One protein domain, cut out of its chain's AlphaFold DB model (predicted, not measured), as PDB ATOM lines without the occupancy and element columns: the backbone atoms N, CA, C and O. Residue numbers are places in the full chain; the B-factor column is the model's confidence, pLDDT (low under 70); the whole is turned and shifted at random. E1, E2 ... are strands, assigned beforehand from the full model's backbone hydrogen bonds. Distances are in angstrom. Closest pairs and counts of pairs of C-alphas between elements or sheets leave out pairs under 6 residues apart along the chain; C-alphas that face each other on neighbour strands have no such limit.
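AT A GLANCE: This is residues 154 to 219 and 234 to 297 of the 297 residues of an uncharacterized protein of Candidatus Woesearchaeota archaeon (UniProt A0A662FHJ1). With little regular structure, the domain is mostly long loops about one narrow sheet, the long hairpin E1 and E2 with shorter E5 beside E2. The small hairpin E3 and E4 lies near E5. The 130 printed residues include five named strands, E1 to E5 along the chain, holding 33 residues: all strand, both sheets antiparallel. The whole is loose, radius of gyration of the C-alphas 17.9 A, spanning 60 by 35 by 22 A.

HOW THE PARTS SIT: E2, residues 203 to 212, is inner between edge strands E1, residues 190 to 200, and E5, residues 291 to 296. N 198 and O 205, 2.9 A, and N 294 and O 208, 2.9 A, are within hydrogen-bond range. In the hairpin E3, residues 260 to 262, and E4, residues 284 to 286, N 261 and O 285 are within range at 2.9 A. The closest C-alphas of E4 and E5, Arg 286 and Gly 292, are 6.5 A apart.

IN THESE COORDINATES: E1, 29.7 A long, begins at C-alpha 190, (209.324, 255.315, 175.859). E2 measures 29.8 A. E5, 16.8 A, ends at C-alpha 296, (192.809, 246.868, 170.806).

THE WHOLE: The farthest C-alphas, Thr 169 and Met 251, are 61.2 A apart. Residues 220 to 233 are cut out, leaving 8.1 A between C-alphas 219 and 234. The link E3 to E4 is long. Low-confidence residues include 269 to 282.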
ATOM      1  N   VAL A 154     209.589 251.895 167.695       91.62
ATOM      2  CA  VAL A 154     209.047 250.883 166.777       91.62
ATOM      3  C   VAL A 154     209.175 249.516 167.432       91.62
ATOM      4  O   VAL A 154     210.277 249.061 167.722       91.62
ATOM      5  N   ALA A 155     208.040 248.866 167.679       91.00
ATOM      6  CA  ALA A 155     207.982 247.517 168.224       91.00
ATOM      7  C   ALA A 155     207.218 246.605 167.259       91.00
ATOM      8  O   ALA A 155     206.088 246.903 166.888       91.00
ATOM      9  N   ASN A 156     207.833 245.484 166.887       89.50
ATOM     10  CA  ASN A 156     207.302 244.490 165.954       89.50
ATOM     11  C   ASN A 156     207.224 243.087 166.600       89.50
ATOM     12  O   ASN A 156     207.907 242.161 166.156       89.50
ATOM     13  N   PRO A 157     206.446 242.908 167.686       89.62
ATOM     14  CA  PRO A 157     206.270 241.597 168.299       89.62
ATOM     15  C   PRO A 157     205.488 240.653 167.379       89.62
ATOM     16  O   PRO A 157     204.517 241.052 166.742       89.62
ATOM     17  N   ILE A 158     205.878 239.380 167.365       87.62
ATOM     18  CA  ILE A 158     205.136 238.320 166.677       87.62
ATOM     19  C   ILE A 158     204.189 237.678 167.686       87.62
ATOM     20  O   ILE A 158     204.640 237.121 168.688       87.62
ATOM     21  N   VAL A 159     202.887 237.749 167.414       88.06
ATOM     22  CA  VAL A 159     201.834 237.152 168.243       88.06
ATOM     23  C   VAL A 159     201.223 235.941 167.546       88.06
ATOM     24  O   VAL A 159     201.068 235.916 166.327       88.06
ATOM     25  N   CYS A 160     200.875 234.928 168.333       86.12
ATOM     26  CA  CYS A 160     200.136 233.765 167.859       86.12
ATOM     27  C   CYS A 160     198.633 234.013 168.018       86.12
ATOM     28  O   CYS A 160     198.180 234.341 169.114       86.12
ATOM     29  N   ILE A 161     197.875 233.807 166.941       83.44
ATOM     30  CA  ILE A 161     196.414 233.892 166.923       83.44
ATOM     31  C   ILE A 161     195.870 232.516 166.553       83.44
ATOM     32  O   ILE A 161     196.206 231.982 165.497       83.44
ATOM     33  N   ASP A 162     195.023 231.957 167.415       82.06
ATOM     34  CA  ASP A 162     194.383 230.660 167.190       82.06
ATOM     35  C   ASP A 162     192.854 230.809 167.109       82.06
ATOM     36  O   ASP A 162     192.185 230.820 168.143       82.06
ATOM     37  N   PRO A 163     192.261 230.900 165.906       77.06
ATOM     38  CA  PRO A 163     190.807 231.008 165.752       77.06
ATOM     39  C   PRO A 163     190.025 229.865 166.424       77.06
ATOM     40  O   PRO A 163     188.862 230.039 166.782       77.06
ATOM     41  N   ASN A 164     190.671 228.712 166.633       77.69
ATOM     42  CA  ASN A 164     190.094 227.512 167.232       77.69
ATOM     43  C   ASN A 164     190.486 227.332 168.708       77.69
ATOM     44  O   ASN A 164     190.378 226.226 169.233       77.69
ATOM     45  N   TYR A 165     190.909 228.396 169.401       80.19
ATOM     46  CA  TYR A 165     191.470 228.327 170.758       80.19
ATOM     47  C   TYR A 165     190.633 227.508 171.765       80.19
ATOM     48  O   TYR A 165     191.181 226.774 172.590       80.19
ATOM     49  N   TYR A 166     189.300 227.592 171.674       78.69
ATOM     50  CA  TYR A 166     188.361 226.885 172.557       78.69
ATOM     51  C   TYR A 166     187.995 225.462 172.107       78.69
ATOM     52  O   TYR A 166     187.218 224.790 172.787       78.69
ATOM     53  N   GLN A 167     188.515 224.982 170.975       73.56
ATOM     54  CA  GLN A 167     188.278 223.612 170.532       73.56
ATOM     55  C   GLN A 167     189.061 222.624 171.407       73.56
ATOM     56  O   GLN A 167     190.208 222.853 171.797       73.56
ATOM     57  N   ILE A 168     188.405 221.509 171.734       64.56
ATOM     58  CA  ILE A 168     188.894 220.506 172.692       64.56
ATOM     59  C   ILE A 168     190.057 219.694 172.096       64.56
ATOM     60  O   ILE A 168     190.917 219.207 172.829       64.56
ATOM     61  N   THR A 169     190.119 219.573 170.768       69.81
ATOM     62  CA  THR A 169     191.088 218.724 170.070       69.81
ATOM     63  C   THR A 169     192.403 219.475 169.800       69.81
ATOM     64  O   THR A 169     192.413 220.418 169.007       69.81
ATOM     65  N   PRO A 170     193.555 219.054 170.366       63.38
ATOM     66  CA  PRO A 170     194.839 219.748 170.189       63.38
ATOM     67  C   PRO A 170     195.326 219.830 168.736       63.38
ATOM     68  O   PRO A 170     196.109 220.712 168.401       63.38
ATOM     69  N   GLN A 171     194.856 218.923 167.875       62.91
ATOM     70  CA  GLN A 171     195.228 218.839 166.458       62.91
ATOM     71  C   GLN A 171     194.671 219.997 165.610       62.91
ATOM     72  O   GLN A 171     195.105 220.171 164.477       62.91
ATOM     73  N   GLN A 172     193.721 220.776 166.138       61.34
ATOM     74  CA  GLN A 172     193.059 221.877 165.422       61.34
ATOM     75  C   GLN A 172     193.609 223.265 165.792       61.34
ATOM     76  O   GLN A 172     193.160 224.266 165.228       61.34
ATOM     77  N   ARG A 173     194.573 223.329 166.724       67.88
ATOM     78  CA  ARG A 173     195.209 224.578 167.157       67.88
ATOM     79  C   ARG A 173     196.255 225.028 166.149       67.88
ATOM     80  O   ARG A 173     197.139 224.250 165.792       67.88
ATOM     81  N   ALA A 174     196.198 226.295 165.743       74.62
ATOM     82  CA  ALA A 174     197.182 226.859 164.817       74.62
ATOM     83  C   ALA A 174     198.566 227.031 165.469       74.62
ATOM     84  O   ALA A 174     199.594 226.730 164.863       74.62
ATOM     85  N   CYS A 175     198.600 227.524 166.710       82.50
ATOM     86  CA  CYS A 175     199.827 227.772 167.463       82.50
ATOM     87  C   CYS A 175     199.538 227.920 168.969       82.50
ATOM     88  O   CYS A 175     198.390 227.987 169.407       82.50
ATOM     89  N   ALA A 176     200.591 227.957 169.791       84.31
ATOM     90  CA  ALA A 176     200.456 228.182 171.228       84.31
ATOM     91  C   ALA A 176     200.361 229.686 171.534       84.31
ATOM     92  O   ALA A 176     201.374 230.386 171.505       84.31
ATOM     93  N   VAL A 177     199.154 230.159 171.852       86.19
ATOM     94  CA  VAL A 177     198.898 231.557 172.237       86.19
ATOM     95  C   VAL A 177     199.632 231.880 173.537       86.19
ATOM     96  O   VAL A 177     199.488 231.165 174.532       86.19
ATOM     97  N   LYS A 178     200.453 232.934 173.512       90.31
ATOM     98  CA  LYS A 178     201.264 233.399 174.642       90.31
ATOM     99  C   LYS A 178     201.458 234.907 174.570       90.31
ATOM    100  O   LYS A 178     201.574 235.462 173.477       90.31
ATOM    101  N   ASP A 179     201.595 235.520 175.740       91.25
ATOM    102  CA  ASP A 179     201.989 236.919 175.861       91.25
ATOM    103  C   ASP A 179     203.429 237.121 175.380       91.25
ATOM    104  O   ASP A 179     204.316 236.285 175.597       91.25
ATOM    105  N   VAL A 180     203.678 238.272 174.761       92.50
ATOM    106  CA  VAL A 180     204.994 238.640 174.237       92.50
ATOM    107  C   VAL A 180     205.594 239.717 175.126       92.50
ATOM    108  O   VAL A 180     205.032 240.796 175.270       92.50
ATOM    109  N   THR A 181     206.761 239.448 175.715       92.81
ATOM    110  CA  THR A 181     207.503 240.436 176.515       92.81
ATOM    111  C   THR A 181     208.685 240.985 175.720       92.81
ATOM    112  O   THR A 181     209.438 240.229 175.107       92.81
ATOM    113  N   LEU A 182     208.880 242.303 175.773       90.94
ATOM    114  CA  LEU A 182     209.891 243.061 175.032       90.94
ATOM    115  C   LEU A 182     210.831 243.798 176.011       90.94
ATOM    116  O   LEU A 182     210.810 245.025 176.121       90.94
ATOM    117  N   PRO A 183     211.694 243.078 176.754       82.12
ATOM    118  CA  PRO A 183     212.399 243.652 177.903       82.12
ATOM    119  C   PRO A 183     213.529 244.618 177.526       82.12
ATOM    120  O   PRO A 183     213.948 245.424 178.354       82.12
ATOM    121  N   ARG A 184     214.049 244.537 176.294       83.38
ATOM    122  CA  ARG A 184     215.270 245.245 175.875       83.38
ATOM    123  C   ARG A 184     215.037 246.684 175.413       83.38
ATOM    124  O   ARG A 184     216.013 247.372 175.148       83.38
ATOM    125  N   GLY A 185     213.791 247.152 175.337       87.62
ATOM    126  CA  GLY A 185     213.472 248.456 174.749       87.62
ATOM    127  C   GLY A 185     213.727 248.498 173.238       87.62
ATOM    128  O   GLY A 185     214.224 247.532 172.655       87.62
ATOM    129  N   GLN A 186     213.347 249.607 172.607       92.31
ATOM    130  CA  GLN A 186     213.332 249.762 171.148       92.31
ATOM    131  C   GLN A 186     214.083 251.025 170.687       92.31
ATOM    132  O   GLN A 186     213.681 251.682 169.733       92.31
ATOM    133  N   GLY A 187     215.145 251.402 171.409       89.31
ATOM    134  CA  GLY A 187     215.994 252.545 171.064       89.31
ATOM    135  C   GLY A 187     215.334 253.902 171.321       89.31
ATOM    136  O   GLY A 187     215.560 254.845 170.573       89.31
ATOM    137  N   ALA A 188     214.488 254.000 172.346       91.81
ATOM    138  CA  ALA A 188     213.750 255.219 172.663       91.81
ATOM    139  C   ALA A 188     213.421 255.312 174.164       91.81
ATOM    140  O   ALA A 188     213.325 254.274 174.830       91.81
ATOM    141  N   PRO A 189     213.216 256.528 174.712       91.00
ATOM    142  CA  PRO A 189     212.894 256.729 176.128       91.00
ATOM    143  C   PRO A 189     211.563 256.087 176.539       91.00
ATOM    144  O   PRO A 189     211.444 255.582 177.654       91.00
ATOM    145  N   VAL A 190     210.574 256.053 175.645       92.62
ATOM    146  CA  VAL A 190     209.324 255.315 175.859       92.62
ATOM    147  C   VAL A 190     209.392 253.985 175.123       92.62
ATOM    148  O   VAL A 190     209.727 253.946 173.942       92.62
ATOM    149  N   SER A 191     209.067 252.891 175.804       92.62
ATOM    150  CA  SER A 191     209.176 251.539 175.250       92.62
ATOM    151  C   SER A 191     207.880 250.756 175.377       92.62
ATOM    152  O   SER A 191     207.154 250.914 176.359       92.62
ATOM    153  N   VAL A 192     207.650 249.851 174.428       94.25
ATOM    154  CA  VAL A 192     206.645 248.795 174.561       94.25
ATOM    155  C   VAL A 192     207.258 247.664 175.382       94.25
ATOM    156  O   VAL A 192     208.308 247.126 175.024       94.25
ATOM    157  N   ASP A 193     206.609 247.326 176.491       93.31
ATOM    158  CA  ASP A 193     207.090 246.342 177.463       93.31
ATOM    159  C   ASP A 193     206.539 244.949 177.207       93.31
ATOM    160  O   ASP A 193     207.250 243.951 177.352       93.31
ATOM    161  N   ARG A 194     205.247 244.879 176.884       93.94
ATOM    162  CA  ARG A 194     204.509 243.623 176.806       93.94
ATOM    163  C   ARG A 194     203.288 243.768 175.912       93.94
ATOM    164  O   ARG A 194     202.666 244.827 175.890       93.94
ATOM    165  N   VAL A 195     202.945 242.699 175.213       93.00
ATOM    166  CA  VAL A 195     201.686 242.550 174.487       93.00
ATOM    167  C   VAL A 195     201.001 241.303 175.019       93.00
ATOM    168  O   VAL A 195     201.506 240.197 174.816       93.00
ATOM    169  N   ASP A 196     199.878 241.495 175.704       93.50
ATOM    170  CA  ASP A 196     199.039 240.391 176.163       93.50
ATOM    171  C   ASP A 196     198.018 240.064 175.083       93.50
ATOM    172  O   ASP A 196     197.449 240.975 174.465       93.50
ATOM    173  N   VAL A 197     197.786 238.769 174.886       90.12
ATOM    174  CA  VAL A 197     196.873 238.251 173.863       90.12
ATOM    175  C   VAL A 197     195.740 237.504 174.553       90.12
ATOM    176  O   VAL A 197     195.949 236.457 175.161       90.12
ATOM    177  N   ASP A 198     194.532 238.048 174.448       88.94
ATOM    178  CA  ASP A 198     193.320 237.476 175.024       88.94
ATOM    179  C   ASP A 198     192.405 236.997 173.892       88.94
ATOM    180  O   ASP A 198     191.856 237.789 173.121       88.94
ATOM    181  N   MET A 199     192.297 235.678 173.751       85.00
ATOM    182  CA  MET A 199     191.491 235.041 172.714       85.00
ATOM    183  C   MET A 199     190.056 234.905 173.207       85.00
ATOM    184  O   MET A 199     189.821 234.295 174.244       85.00
ATOM    185  N   MET A 200     189.098 235.420 172.440       81.25
ATOM    186  CA  MET A 200     187.662 235.315 172.696       81.25
ATOM    187  C   MET A 200     186.976 234.565 171.547       81.25
ATOM    188  O   MET A 200     187.554 234.352 170.481       81.25
ATOM    189  N   GLN A 201     185.728 234.127 171.740       78.69
ATOM    190  CA  GLN A 201     184.973 233.480 170.661       78.69
ATOM    191  C   GLN A 201     184.779 234.460 169.492       78.69
ATOM    192  O   GLN A 201     184.018 235.418 169.595       78.69
ATOM    193  N   GLY A 202     185.497 234.224 168.390       76.38
ATOM    194  CA  GLY A 202     185.426 235.035 167.172       76.38
ATOM    195  C   GLY A 202     186.109 236.406 167.244       76.38
ATOM    196  O   GLY A 202     185.954 237.184 166.306       76.38
ATOM    197  N   LYS A 203     186.847 236.720 168.320       80.25
ATOM    198  CA  LYS A 203     187.568 237.995 168.493       80.25
ATOM    199  C   LYS A 203     188.893 237.797 169.222       80.25
ATOM    200  O   LYS A 203     189.041 236.853 169.995       80.25
ATOM    201  N   VAL A 204     189.838 238.707 169.015       82.69
ATOM    202  CA  VAL A 204     191.117 238.723 169.733       82.69
ATOM    203  C   VAL A 204     191.314 240.105 170.318       82.69
ATOM    204  O   VAL A 204     191.235 241.091 169.599       82.69
ATOM    205  N   ARG A 205     191.596 240.177 171.614       86.88
ATOM    206  CA  ARG A 205     191.909 241.429 172.289       86.88
ATOM    207  C   ARG A 205     193.398 241.487 172.598       86.88
ATOM    208  O   ARG A 205     193.949 240.578 173.217       86.88
ATOM    209  N   PHE A 206     194.028 242.600 172.246       87.88
ATOM    210  CA  PHE A 206     195.406 242.901 172.611       87.88
ATOM    211  C   PHE A 206     195.455 243.957 173.712       87.88
ATOM    212  O   PHE A 206     194.769 244.983 173.648       87.88
ATOM    213  N   LYS A 207     196.309 243.730 174.715       91.38
ATOM    214  CA  LYS A 207     196.694 244.763 175.687       91.38
ATOM    215  C   LYS A 207     198.175 245.058 175.529       91.38
ATOM    216  O   LYS A 207     199.011 244.210 175.828       91.38
ATOM    217  N   ILE A 208     198.500 246.257 175.060       91.88
ATOM    218  CA  ILE A 208     199.884 246.676 174.821       91.88
ATOM    219  C   ILE A 208     200.314 247.580 175.970       91.88
ATOM    220  O   ILE A 208     199.752 248.655 176.176       91.88
ATOM    221  N   TYR A 209     201.316 247.139 176.718       93.94
ATOM    222  CA  TYR A 209     201.872 247.848 177.859       93.94
ATOM    223  C   TYR A 209     203.019 248.736 177.397       93.94
ATOM    224  O   TYR A 209     203.973 248.262 176.775       93.94
ATOM    225  N   VAL A 210     202.929 250.017 177.731       93.56
ATOM    226  CA  VAL A 210     203.916 251.036 177.383       93.56
ATOM    227  C   VAL A 210     204.431 251.673 178.666       93.56
ATOM    228  O   VAL A 210     203.657 251.932 179.590       93.56
ATOM    229  N   SER A 211     205.729 251.962 178.727       92.31
ATOM    230  CA  SER A 211     206.299 252.726 179.833       92.31
ATOM    231  C   SER A 211     207.315 253.763 179.384       92.31
ATOM    232  O   SER A 211     208.091 253.554 178.450       92.31
ATOM    233  N   ASN A 212     207.321 254.889 180.094       91.56
ATOM    234  CA  ASN A 212     208.390 255.869 180.033       91.56
ATOM    235  C   ASN A 212     209.551 255.396 180.918       91.56
ATOM    236  O   ASN A 212     209.479 255.375 182.151       91.56
ATOM    237  N   LYS A 213     210.636 254.996 180.260       87.88
ATOM    238  CA  LYS A 213     211.913 254.610 180.868       87.88
ATOM    239  C   LYS A 213     212.990 255.677 180.662       87.88
ATOM    240  O   LYS A 213     214.134 255.449 181.052       87.88
ATOM    241  N   GLY A 214     212.627 256.808 180.058       78.38
ATOM    242  CA  GLY A 214     213.497 257.945 179.825       78.38
ATOM    243  C   GLY A 214     213.823 258.715 181.100       78.38
ATOM    244  O   GLY A 214     213.231 258.520 182.165       78.38
ATOM    245  N   GLY A 215     214.787 259.622 180.963       70.25
ATOM    246  CA  GLY A 215     215.263 260.479 182.039       70.25
ATOM    247  C   GLY A 215     216.597 260.038 182.626       70.25
ATOM    248  O   GLY A 215     216.966 258.864 182.622       70.25
ATOM    249  N   VAL A 216     217.323 261.019 183.150       54.03
ATOM    250  CA  VAL A 216     218.552 260.786 183.903       54.03
ATOM    251  C   VAL A 216     218.176 260.426 185.335       54.03
ATOM    252  O   VAL A 216     217.337 261.078 185.960       54.03
ATOM    253  N   GLU A 217     218.794 259.373 185.858       46.81
ATOM    254  CA  GLU A 217     218.777 259.083 187.283       46.81
ATOM    255  C   GLU A 217     219.697 260.102 187.972       46.81
ATOM    256  O   GLU A 217     220.919 259.943 187.955       46.81
ATOM    257  N   ILE A 218     219.142 261.171 188.557       45.16
ATOM    258  CA  ILE A 218     219.950 262.045 189.416       45.16
ATOM    259  C   ILE A 218     220.264 261.250 190.679       45.16
ATOM    260  O   ILE A 218     219.425 261.094 191.572       45.16
ATOM    261  N   LYS A 219     221.489 260.727 190.753       42.19
ATOM    262  CA  LYS A 219     222.036 260.241 192.016       42.19
ATOM    263  C   LYS A 219     222.272 261.480 192.880       42.19
ATOM    264  O   LYS A 219     223.030 262.344 192.450       42.19
ATOM    265  N   ARG A 234     215.188 260.897 191.582       47.66
ATOM    266  CA  ARG A 234     214.130 261.454 190.741       47.66
ATOM    267  C   ARG A 234     214.563 261.275 189.288       47.66
ATOM    268  O   ARG A 234     215.591 261.811 188.885       47.66
ATOM    269  N   ARG A 235     213.801 260.494 188.517       53.72
ATOM    270  CA  ARG A 235     213.921 260.468 187.054       53.72
ATOM    271  C   ARG A 235     213.330 261.772 186.519       53.72
ATOM    272  O   ARG A 235     212.174 262.053 186.812       53.72
ATOM    273  N   LEU A 236     214.111 262.549 185.769       61.81
ATOM    274  CA  LEU A 236     213.670 263.841 185.209       61.81
ATOM    275  C   LEU A 236     213.034 263.755 183.812       61.81
ATOM    276  O   LEU A 236     212.643 264.776 183.260       61.81
ATOM    277  N   GLY A 237     212.943 262.570 183.211       76.88
ATOM    278  CA  GLY A 237     212.374 262.431 181.871       76.88
ATOM    279  C   GLY A 237     210.856 262.519 181.913       76.88
ATOM    280  O   GLY A 237     210.213 261.556 182.329       76.88
ATOM    281  N   VAL A 238     210.295 263.640 181.467       86.06
ATOM    282  CA  VAL A 238     208.850 263.813 181.285       86.06
ATOM    283  C   VAL A 238     208.515 263.618 179.811       86.06
ATOM    284  O   VAL A 238     209.237 264.087 178.935       86.06
ATOM    285  N   VAL A 239     207.436 262.890 179.537       89.75
ATOM    286  CA  VAL A 239     206.898 262.757 178.180       89.75
ATOM    287  C   VAL A 239     205.958 263.924 177.936       89.75
ATOM    288  O   VAL A 239     205.148 264.231 178.808       89.75
ATOM    289  N   LEU A 240     206.044 264.548 176.768       90.69
ATOM    290  CA  LEU A 240     205.138 265.619 176.360       90.69
ATOM    291  C   LEU A 240     204.188 265.137 175.266       90.69
ATOM    292  O   LEU A 240     204.529 264.236 174.497       90.69
ATOM    293  N   SER A 241     203.013 265.758 175.212       89.75
ATOM    294  CA  SER A 241     202.003 265.561 174.183       89.75
ATOM    295  C   SER A 241     202.607 265.793 172.794       89.75
ATOM    296  O   SER A 241     203.396 266.722 172.614       89.75
ATOM    297  N   PRO A 242     202.229 264.987 171.783       87.81
ATOM    298  CA  PRO A 242     202.699 265.158 170.405       87.81
ATOM    299  C   PRO A 242     202.337 266.519 169.794       87.81
ATOM    300  O   PRO A 242     202.912 266.895 168.772       87.81
ATOM    301  N   ASP A 243     201.373 267.224 170.387       88.69
ATOM    302  CA  ASP A 243     200.866 268.502 169.895       88.69
ATOM    303  C   ASP A 243     201.691 269.695 170.430       88.69
ATOM    304  O   ASP A 243     201.566 270.815 169.935       88.69
ATOM    305  N   VAL A 244     202.596 269.450 171.387       89.94
ATOM    306  CA  VAL A 244     203.523 270.454 171.919       89.94
ATOM    307  C   VAL A 244     204.644 270.710 170.917       89.94
ATOM    308  O   VAL A 244     205.339 269.797 170.460       89.94
ATOM    309  N   ALA A 245     204.865 271.982 170.593       88.94
ATOM    310  CA  ALA A 245     206.028 272.395 169.822       88.94
ATOM    311  C   ALA A 245     207.304 272.228 170.661       88.94
ATOM    312  O   ALA A 245     207.386 272.733 171.779       88.94
ATOM    313  N   VAL A 246     208.324 271.573 170.099       88.38
ATOM    314  CA  VAL A 246     209.603 271.322 170.790       88.38
ATOM    315  C   VAL A 246     210.262 272.619 171.267       88.38
ATOM    316  O   VAL A 246     210.853 272.630 172.339       88.38
ATOM    317  N   SER A 247     210.090 273.718 170.529       85.50
ATOM    318  CA  SER A 247     210.609 275.045 170.876       85.50
ATOM    319  C   SER A 247     209.951 275.705 172.091       85.50
ATOM    320  O   SER A 247     210.511 276.655 172.621       85.50
ATOM    321  N   ARG A 248     208.764 275.253 172.524       84.25
ATOM    322  CA  ARG A 248     208.112 275.777 173.738       84.25
ATOM    323  C   ARG A 248     208.600 275.075 174.996       84.25
ATOM    324  O   ARG A 248     208.598 275.656 176.067       84.25
ATOM    325  N   CYS A 249     209.049 273.833 174.875       81.81
ATOM    326  CA  CYS A 249     209.571 273.091 176.009       81.81
ATOM    327  C   CYS A 249     210.913 273.701 176.474       81.81
ATOM    328  O   CYS A 249     211.789 273.910 175.637       81.81
ATOM    329  N   PRO A 250     211.110 273.956 177.783       77.06
ATOM    330  CA  PRO A 250     210.295 273.485 178.912       77.06
ATOM    331  C   PRO A 250     209.276 274.496 179.484       77.06
ATOM    332  O   PRO A 250     208.709 274.221 180.542       77.06
ATOM    333  N   MET A 251     209.064 275.654 178.851       82.44
ATOM    334  CA  MET A 251     208.241 276.756 179.374       82.44
ATOM    335  C   MET A 251     206.783 276.707 178.885       82.44
ATOM    336  O   MET A 251     206.468 276.056 177.894       82.44
ATOM    337  N   ASP A 252     205.890 277.398 179.601       82.06
ATOM    338  CA  ASP A 252     204.483 277.602 179.216       82.06
ATOM    339  C   ASP A 252     203.708 276.310 178.882       82.06
ATOM    340  O   ASP A 252     202.882 276.281 177.972       82.06
ATOM    341  N   LEU A 253     203.998 275.227 179.613       85.56
ATOM    342  CA  LEU A 253     203.338 273.928 179.463       85.56
ATOM    343  C   LEU A 253     202.207 273.764 180.484       85.56
ATOM    344  O   LEU A 253     202.383 274.008 181.683       85.56
ATOM    345  N   GLU A 254     201.059 273.285 180.019       85.56
ATOM    346  CA  GLU A 254     199.882 273.022 180.845       85.56
ATOM    347  C   GLU A 254     199.764 271.542 181.228       85.56
ATOM    348  O   GLU A 254     200.436 270.662 180.694       85.56
ATOM    349  N   TYR A 255     198.864 271.220 182.164       83.00
ATOM    350  CA  TYR A 255     198.657 269.834 182.603       83.00
ATOM    351  C   TYR A 255     198.293 268.870 181.452       83.00
ATOM    352  O   TYR A 255     198.590 267.670 181.513       83.00
ATOM    353  N   GLU A 256     197.634 269.379 180.414       85.62
ATOM    354  CA  GLU A 256     197.223 268.625 179.226       85.62
ATOM    355  C   GLU A 256     198.397 268.295 178.294       85.62
ATOM    356  O   GLU A 256     198.339 267.309 177.560       85.62
ATOM    357  N   ASP A 257     199.510 269.020 178.410       87.06
ATOM    358  CA  ASP A 257     200.719 268.798 177.620       87.06
ATOM    359  C   ASP A 257     201.567 267.639 178.140       87.06
ATOM    360  O   ASP A 257     202.490 267.192 177.461       87.06
ATOM    361  N   TYR A 258     201.288 267.124 179.338       89.88
ATOM    362  CA  TYR A 258     202.139 266.123 179.971       89.88
ATOM    363  C   TYR A 258     201.625 264.696 179.820       89.88
ATOM    364  O   TYR A 258     200.456 264.372 180.038       89.88
ATOM    365  N   ASN A 259     202.587 263.802 179.616       90.06
ATOM    366  CA  ASN A 259     202.450 262.357 179.637       90.06
ATOM    367  C   ASN A 259     201.476 261.817 178.588       90.06
ATOM    368  O   ASN A 259     200.858 260.788 178.824       90.06
ATOM    369  N   ILE A 260     201.340 262.463 177.431       90.94
ATOM    370  CA  ILE A 260     200.517 261.960 176.326       90.94
ATOM    371  C   ILE A 260     201.430 261.508 175.189       90.94
ATOM    372  O   ILE A 260     202.311 262.242 174.768       90.94
ATOM    373  N   ILE A 261     201.219 260.298 174.673       91.62
ATOM    374  CA  ILE A 261     201.924 259.790 173.490       91.62
ATOM    375  C   ILE A 261     200.962 259.620 172.325       91.62
ATOM    376  O   ILE A 261     199.808 259.259 172.538       91.62
ATOM    377  N   ARG A 262     201.456 259.799 171.095       91.12
ATOM    378  CA  ARG A 262     200.771 259.320 169.889       91.12
ATOM    379  C   ARG A 262     201.177 257.876 169.609       91.12
ATOM    380  O   ARG A 262     202.355 257.543 169.731       91.12
ATOM    381  N   TYR A 263     200.235 257.034 169.206       89.62
ATOM    382  CA  TYR A 263     200.510 255.645 168.841       89.62
ATOM    383  C   TYR A 263     199.824 255.270 167.524       89.62
ATOM    384  O   TYR A 263     198.784 255.812 167.175       89.62
ATOM    385  N   ASN A 264     200.405 254.321 166.797       86.75
ATOM    386  CA  ASN A 264     199.770 253.663 165.659       86.75
ATOM    387  C   ASN A 264     200.009 252.155 165.808       86.75
ATOM    388  O   ASN A 264     201.113 251.748 166.179       86.75
ATOM    389  N   VAL A 265     198.976 251.349 165.574       84.19
ATOM    390  CA  VAL A 265     199.044 249.888 165.643       84.19
ATOM    391  C   VAL A 265     198.563 249.338 164.316       84.19
ATOM    392  O   VAL A 265     197.410 249.519 163.940       84.19
ATOM    393  N   GLU A 266     199.453 248.625 163.643       81.19
ATOM    394  CA  GLU A 266     199.174 247.941 162.390       81.19
ATOM    395  C   GLU A 266     199.426 246.451 162.591       81.19
ATOM    396  O   GLU A 266     200.365 246.053 163.286       81.19
ATOM    397  N   MET A 267     198.584 245.619 161.984       78.50
ATOM    398  CA  MET A 267     198.780 244.176 161.955       78.50
ATOM    399  C   MET A 267     198.870 243.713 160.512       78.50
ATOM    400  O   MET A 267     198.056 244.082 159.669       78.50
ATOM    401  N   THR A 268     199.867 242.883 160.239       75.44
ATOM    402  CA  THR A 268     200.064 242.247 158.942       75.44
ATOM    403  C   THR A 268     199.763 240.757 159.079       75.44
ATOM    404  O   THR A 268     200.240 240.091 159.998       75.44
ATOM    405  N   GLY A 269     198.922 240.226 158.192       69.50
ATOM    406  CA  GLY A 269     198.478 238.836 158.246       69.50
ATOM    407  C   GLY A 269     197.656 238.436 157.025       69.50
ATOM    408  O   GLY A 269     197.180 239.280 156.272       69.50
ATOM    409  N   SER A 270     197.508 237.131 156.817       59.09
ATOM    410  CA  SER A 270     196.849 236.522 155.652       59.09
ATOM    411  C   SER A 270     195.313 236.506 155.714       59.09
ATOM    412  O   SER A 270     194.678 236.059 154.763       59.09
ATOM    413  N   TYR A 271     194.712 236.999 156.799       57.72
ATOM    414  CA  TYR A 271     193.261 237.108 156.971       57.72
ATOM    415  C   TYR A 271     192.838 238.582 157.034       57.72
ATOM    416  O   TYR A 271     193.625 239.404 157.508       57.72
ATOM    417  N   PRO A 272     191.611 238.938 156.604       54.09
ATOM    418  CA  PRO A 272     191.073 240.272 156.837       54.09
ATOM    419  C   PRO A 272     190.893 240.464 158.346       54.09
ATOM    420  O   PRO A 272     189.949 239.954 158.944       54.09
ATOM    421  N   ILE A 273     191.844 241.156 158.966       61.91
ATOM    422  CA  ILE A 273     191.815 241.520 160.378       61.91
ATOM    423  C   ILE A 273     191.707 243.041 160.418       61.91
ATOM    424  O   ILE A 273     192.658 243.748 160.086       61.91
ATOM    425  N   GLU A 274     190.543 243.554 160.807       62.47
ATOM    426  CA  GLU A 274     190.415 244.966 161.155       62.47
ATOM    427  C   GLU A 274     190.950 245.163 162.571       62.47
ATOM    428  O   GLU A 274     190.364 244.670 163.526       62.47
ATOM    429  N   CYS A 275     192.066 245.874 162.705       63.50
ATOM    430  CA  CYS A 275     192.592 246.276 164.007       63.50
ATOM    431  C   CYS A 275     192.144 247.702 164.282       63.50
ATOM    432  O   CYS A 275     192.682 248.642 163.689       63.50
ATOM    433  N   LYS A 276     191.149 247.871 165.151       64.75
ATOM    434  CA  LYS A 276     190.642 249.192 165.521       64.75
ATOM    435  C   LYS A 276     190.907 249.414 167.008       64.75
ATOM    436  O   LYS A 276     190.175 248.873 167.837       64.75
ATOM    437  N   PRO A 277     191.937 250.203 167.376       63.25
ATOM    438  CA  PRO A 277     192.180 250.504 168.779       63.25
ATOM    439  C   PRO A 277     190.933 251.157 169.383       63.25
ATOM    440  O   PRO A 277     190.336 252.050 168.787       63.25
ATOM    441  N   GLN A 278     190.530 250.696 170.566       56.59
ATOM    442  CA  GLN A 278     189.249 251.074 171.176       56.59
ATOM    443  C   GLN A 278     189.261 252.440 171.870       56.59
ATOM    444  O   GLN A 278     188.271 252.827 172.482       56.59
ATOM    445  N   ILE A 279     190.390 253.147 171.850       57.62
ATOM    446  CA  ILE A 279     190.512 254.444 172.511       57.62
ATOM    447  C   ILE A 279     189.901 255.489 171.569       57.62
ATOM    448  O   ILE A 279     190.555 255.925 170.628       57.62
ATOM    449  N   ASP A 280     188.620 255.786 171.798       48.56
ATOM    450  CA  ASP A 280     187.795 256.896 171.294       48.56
ATOM    451  C   ASP A 280     188.455 257.851 170.284       48.56
ATOM    452  O   ASP A 280     188.809 258.975 170.625       48.56
ATOM    453  N   GLY A 281     188.595 257.424 169.023       50.59
ATOM    454  CA  GLY A 281     188.877 258.298 167.872       50.59
ATOM    455  C   GLY A 281     190.224 259.036 167.858       50.59
ATOM    456  O   GLY A 281     190.628 259.532 166.807       50.59
ATOM    457  N   GLU A 282     190.950 259.077 168.972       58.50
ATOM    458  CA  GLU A 282     192.235 259.739 169.111       58.50
ATOM    459  C   GLU A 282     193.337 258.700 169.317       58.50
ATOM    460  O   GLU A 282     193.380 257.958 170.298       58.50
ATOM    461  N   TYR A 283     194.292 258.688 168.388       80.19
ATOM    462  CA  TYR A 283     195.536 257.915 168.416       80.19
ATOM    463  C   TYR A 283     196.494 258.368 169.543       80.19
ATOM    464  O   TYR A 283     197.702 258.476 169.331       80.19
ATOM    465  N   LYS A 284     195.965 258.694 170.730       87.44
ATOM    466  CA  LYS A 284     196.666 259.257 171.886       87.44
ATOM    467  C   LYS A 284     196.472 258.396 173.136       87.44
ATOM    468  O   LYS A 284     195.400 257.854 173.380       87.44
ATOM    469  N   LEU A 285     197.516 258.279 173.953       89.38
ATOM    470  CA  LEU A 285     197.487 257.565 175.233       89.38
ATOM    471  C   LEU A 285     198.115 258.429 176.322       89.38
ATOM    472  O   LEU A 285     199.271 258.826 176.195       89.38
ATOM    473  N   ARG A 286     197.388 258.638 177.424       90.31
ATOM    474  CA  ARG A 286     197.933 259.263 178.632       90.31
ATOM    475  C   ARG A 286     198.634 258.223 179.512       90.31
ATOM    476  O   ARG A 286     198.058 257.189 179.843       90.31
ATOM    477  N   LEU A 287     199.871 258.506 179.904       90.44
ATOM    478  CA  LEU A 287     200.661 257.718 180.839       90.44
ATOM    479  C   LEU A 287     200.362 258.181 182.270       90.44
ATOM    480  O   LEU A 287     200.474 259.364 182.595       90.44
ATOM    481  N   ILE A 288     200.027 257.232 183.137       89.19
ATOM    482  CA  ILE A 288     199.827 257.428 184.573       89.19
ATOM    483  C   ILE A 288     200.995 256.739 185.275       89.19
ATOM    484  O   ILE A 288     201.293 255.578 184.993       89.19
ATOM    485  N   ASP A 289     201.711 257.466 186.134       86.38
ATOM    486  CA  ASP A 289     202.931 256.979 186.797       86.38
ATOM    487  C   ASP A 289     203.950 256.368 185.818       86.38
ATOM    488  O   ASP A 289     204.527 255.303 186.057       86.38
ATOM    489  N   ASN A 290     204.170 257.051 184.687       88.19
ATOM    490  CA  ASN A 290     205.055 256.621 183.599       88.19
ATOM    491  C   ASN A 290     204.639 255.309 182.909       88.19
ATOM    492  O   ASN A 290     205.474 254.679 182.255       88.19
ATOM    493  N   LYS A 291     203.377 254.882 183.029       91.12
ATOM    494  CA  LYS A 291     202.853 253.658 182.406       91.12
ATOM    495  C   LYS A 291     201.535 253.910 181.689       91.12
ATOM    496  O   LYS A 291     200.718 254.709 182.130       91.12
ATOM    497  N   GLY A 292     201.308 253.186 180.605       90.31
ATOM    498  CA  GLY A 292     200.061 253.212 179.853       90.31
ATOM    499  C   GLY A 292     199.720 251.831 179.307       90.31
ATOM    500  O   GLY A 292     200.597 250.979 179.151       90.31
ATOM    501  N   VAL A 293     198.436 251.606 179.035       90.56
ATOM    502  CA  VAL A 293     197.949 250.365 178.425       90.56
ATOM    503  C   VAL A 293     197.032 250.717 177.265       90.56
ATOM    504  O   VAL A 293     195.985 251.329 177.470       90.56
ATOM    505  N   LEU A 294     197.416 250.307 176.060       85.12
ATOM    506  CA  LEU A 294     196.562 250.376 174.879       85.12
ATOM    507  C   LEU A 294     195.686 249.127 174.839       85.12
ATOM    508  O   LEU A 294     196.184 248.018 175.046       85.12
ATOM    509  N   LYS A 295     194.398 249.303 174.550       81.50
ATOM    510  CA  LYS A 295     193.456 248.203 174.327       81.50
ATOM    511  C   LYS A 295     193.033 248.209 172.863       81.50
ATOM    512  O   LYS A 295     192.601 249.243 172.354       81.50
ATOM    513  N   ASN A 296     193.183 247.069 172.203       69.00
ATOM    514  CA  ASN A 296     192.809 246.868 170.806       69.00
ATOM    515  C   ASN A 296     191.949 245.601 170.709       69.00
ATOM    516  O   ASN A 296     192.268 244.619 171.384       69.00
ATOM    517  N   GLU A 297     190.866 245.644 169.936       62.75
ATOM    518  CA  GLU A 297     189.898 244.545 169.745       62.75
ATOM    519  C   GLU A 297     189.631 244.276 168.265       62.75
ATOM    520  O   GLU A 297     189.798 245.220 167.458       62.75
TER     521      GLU A 297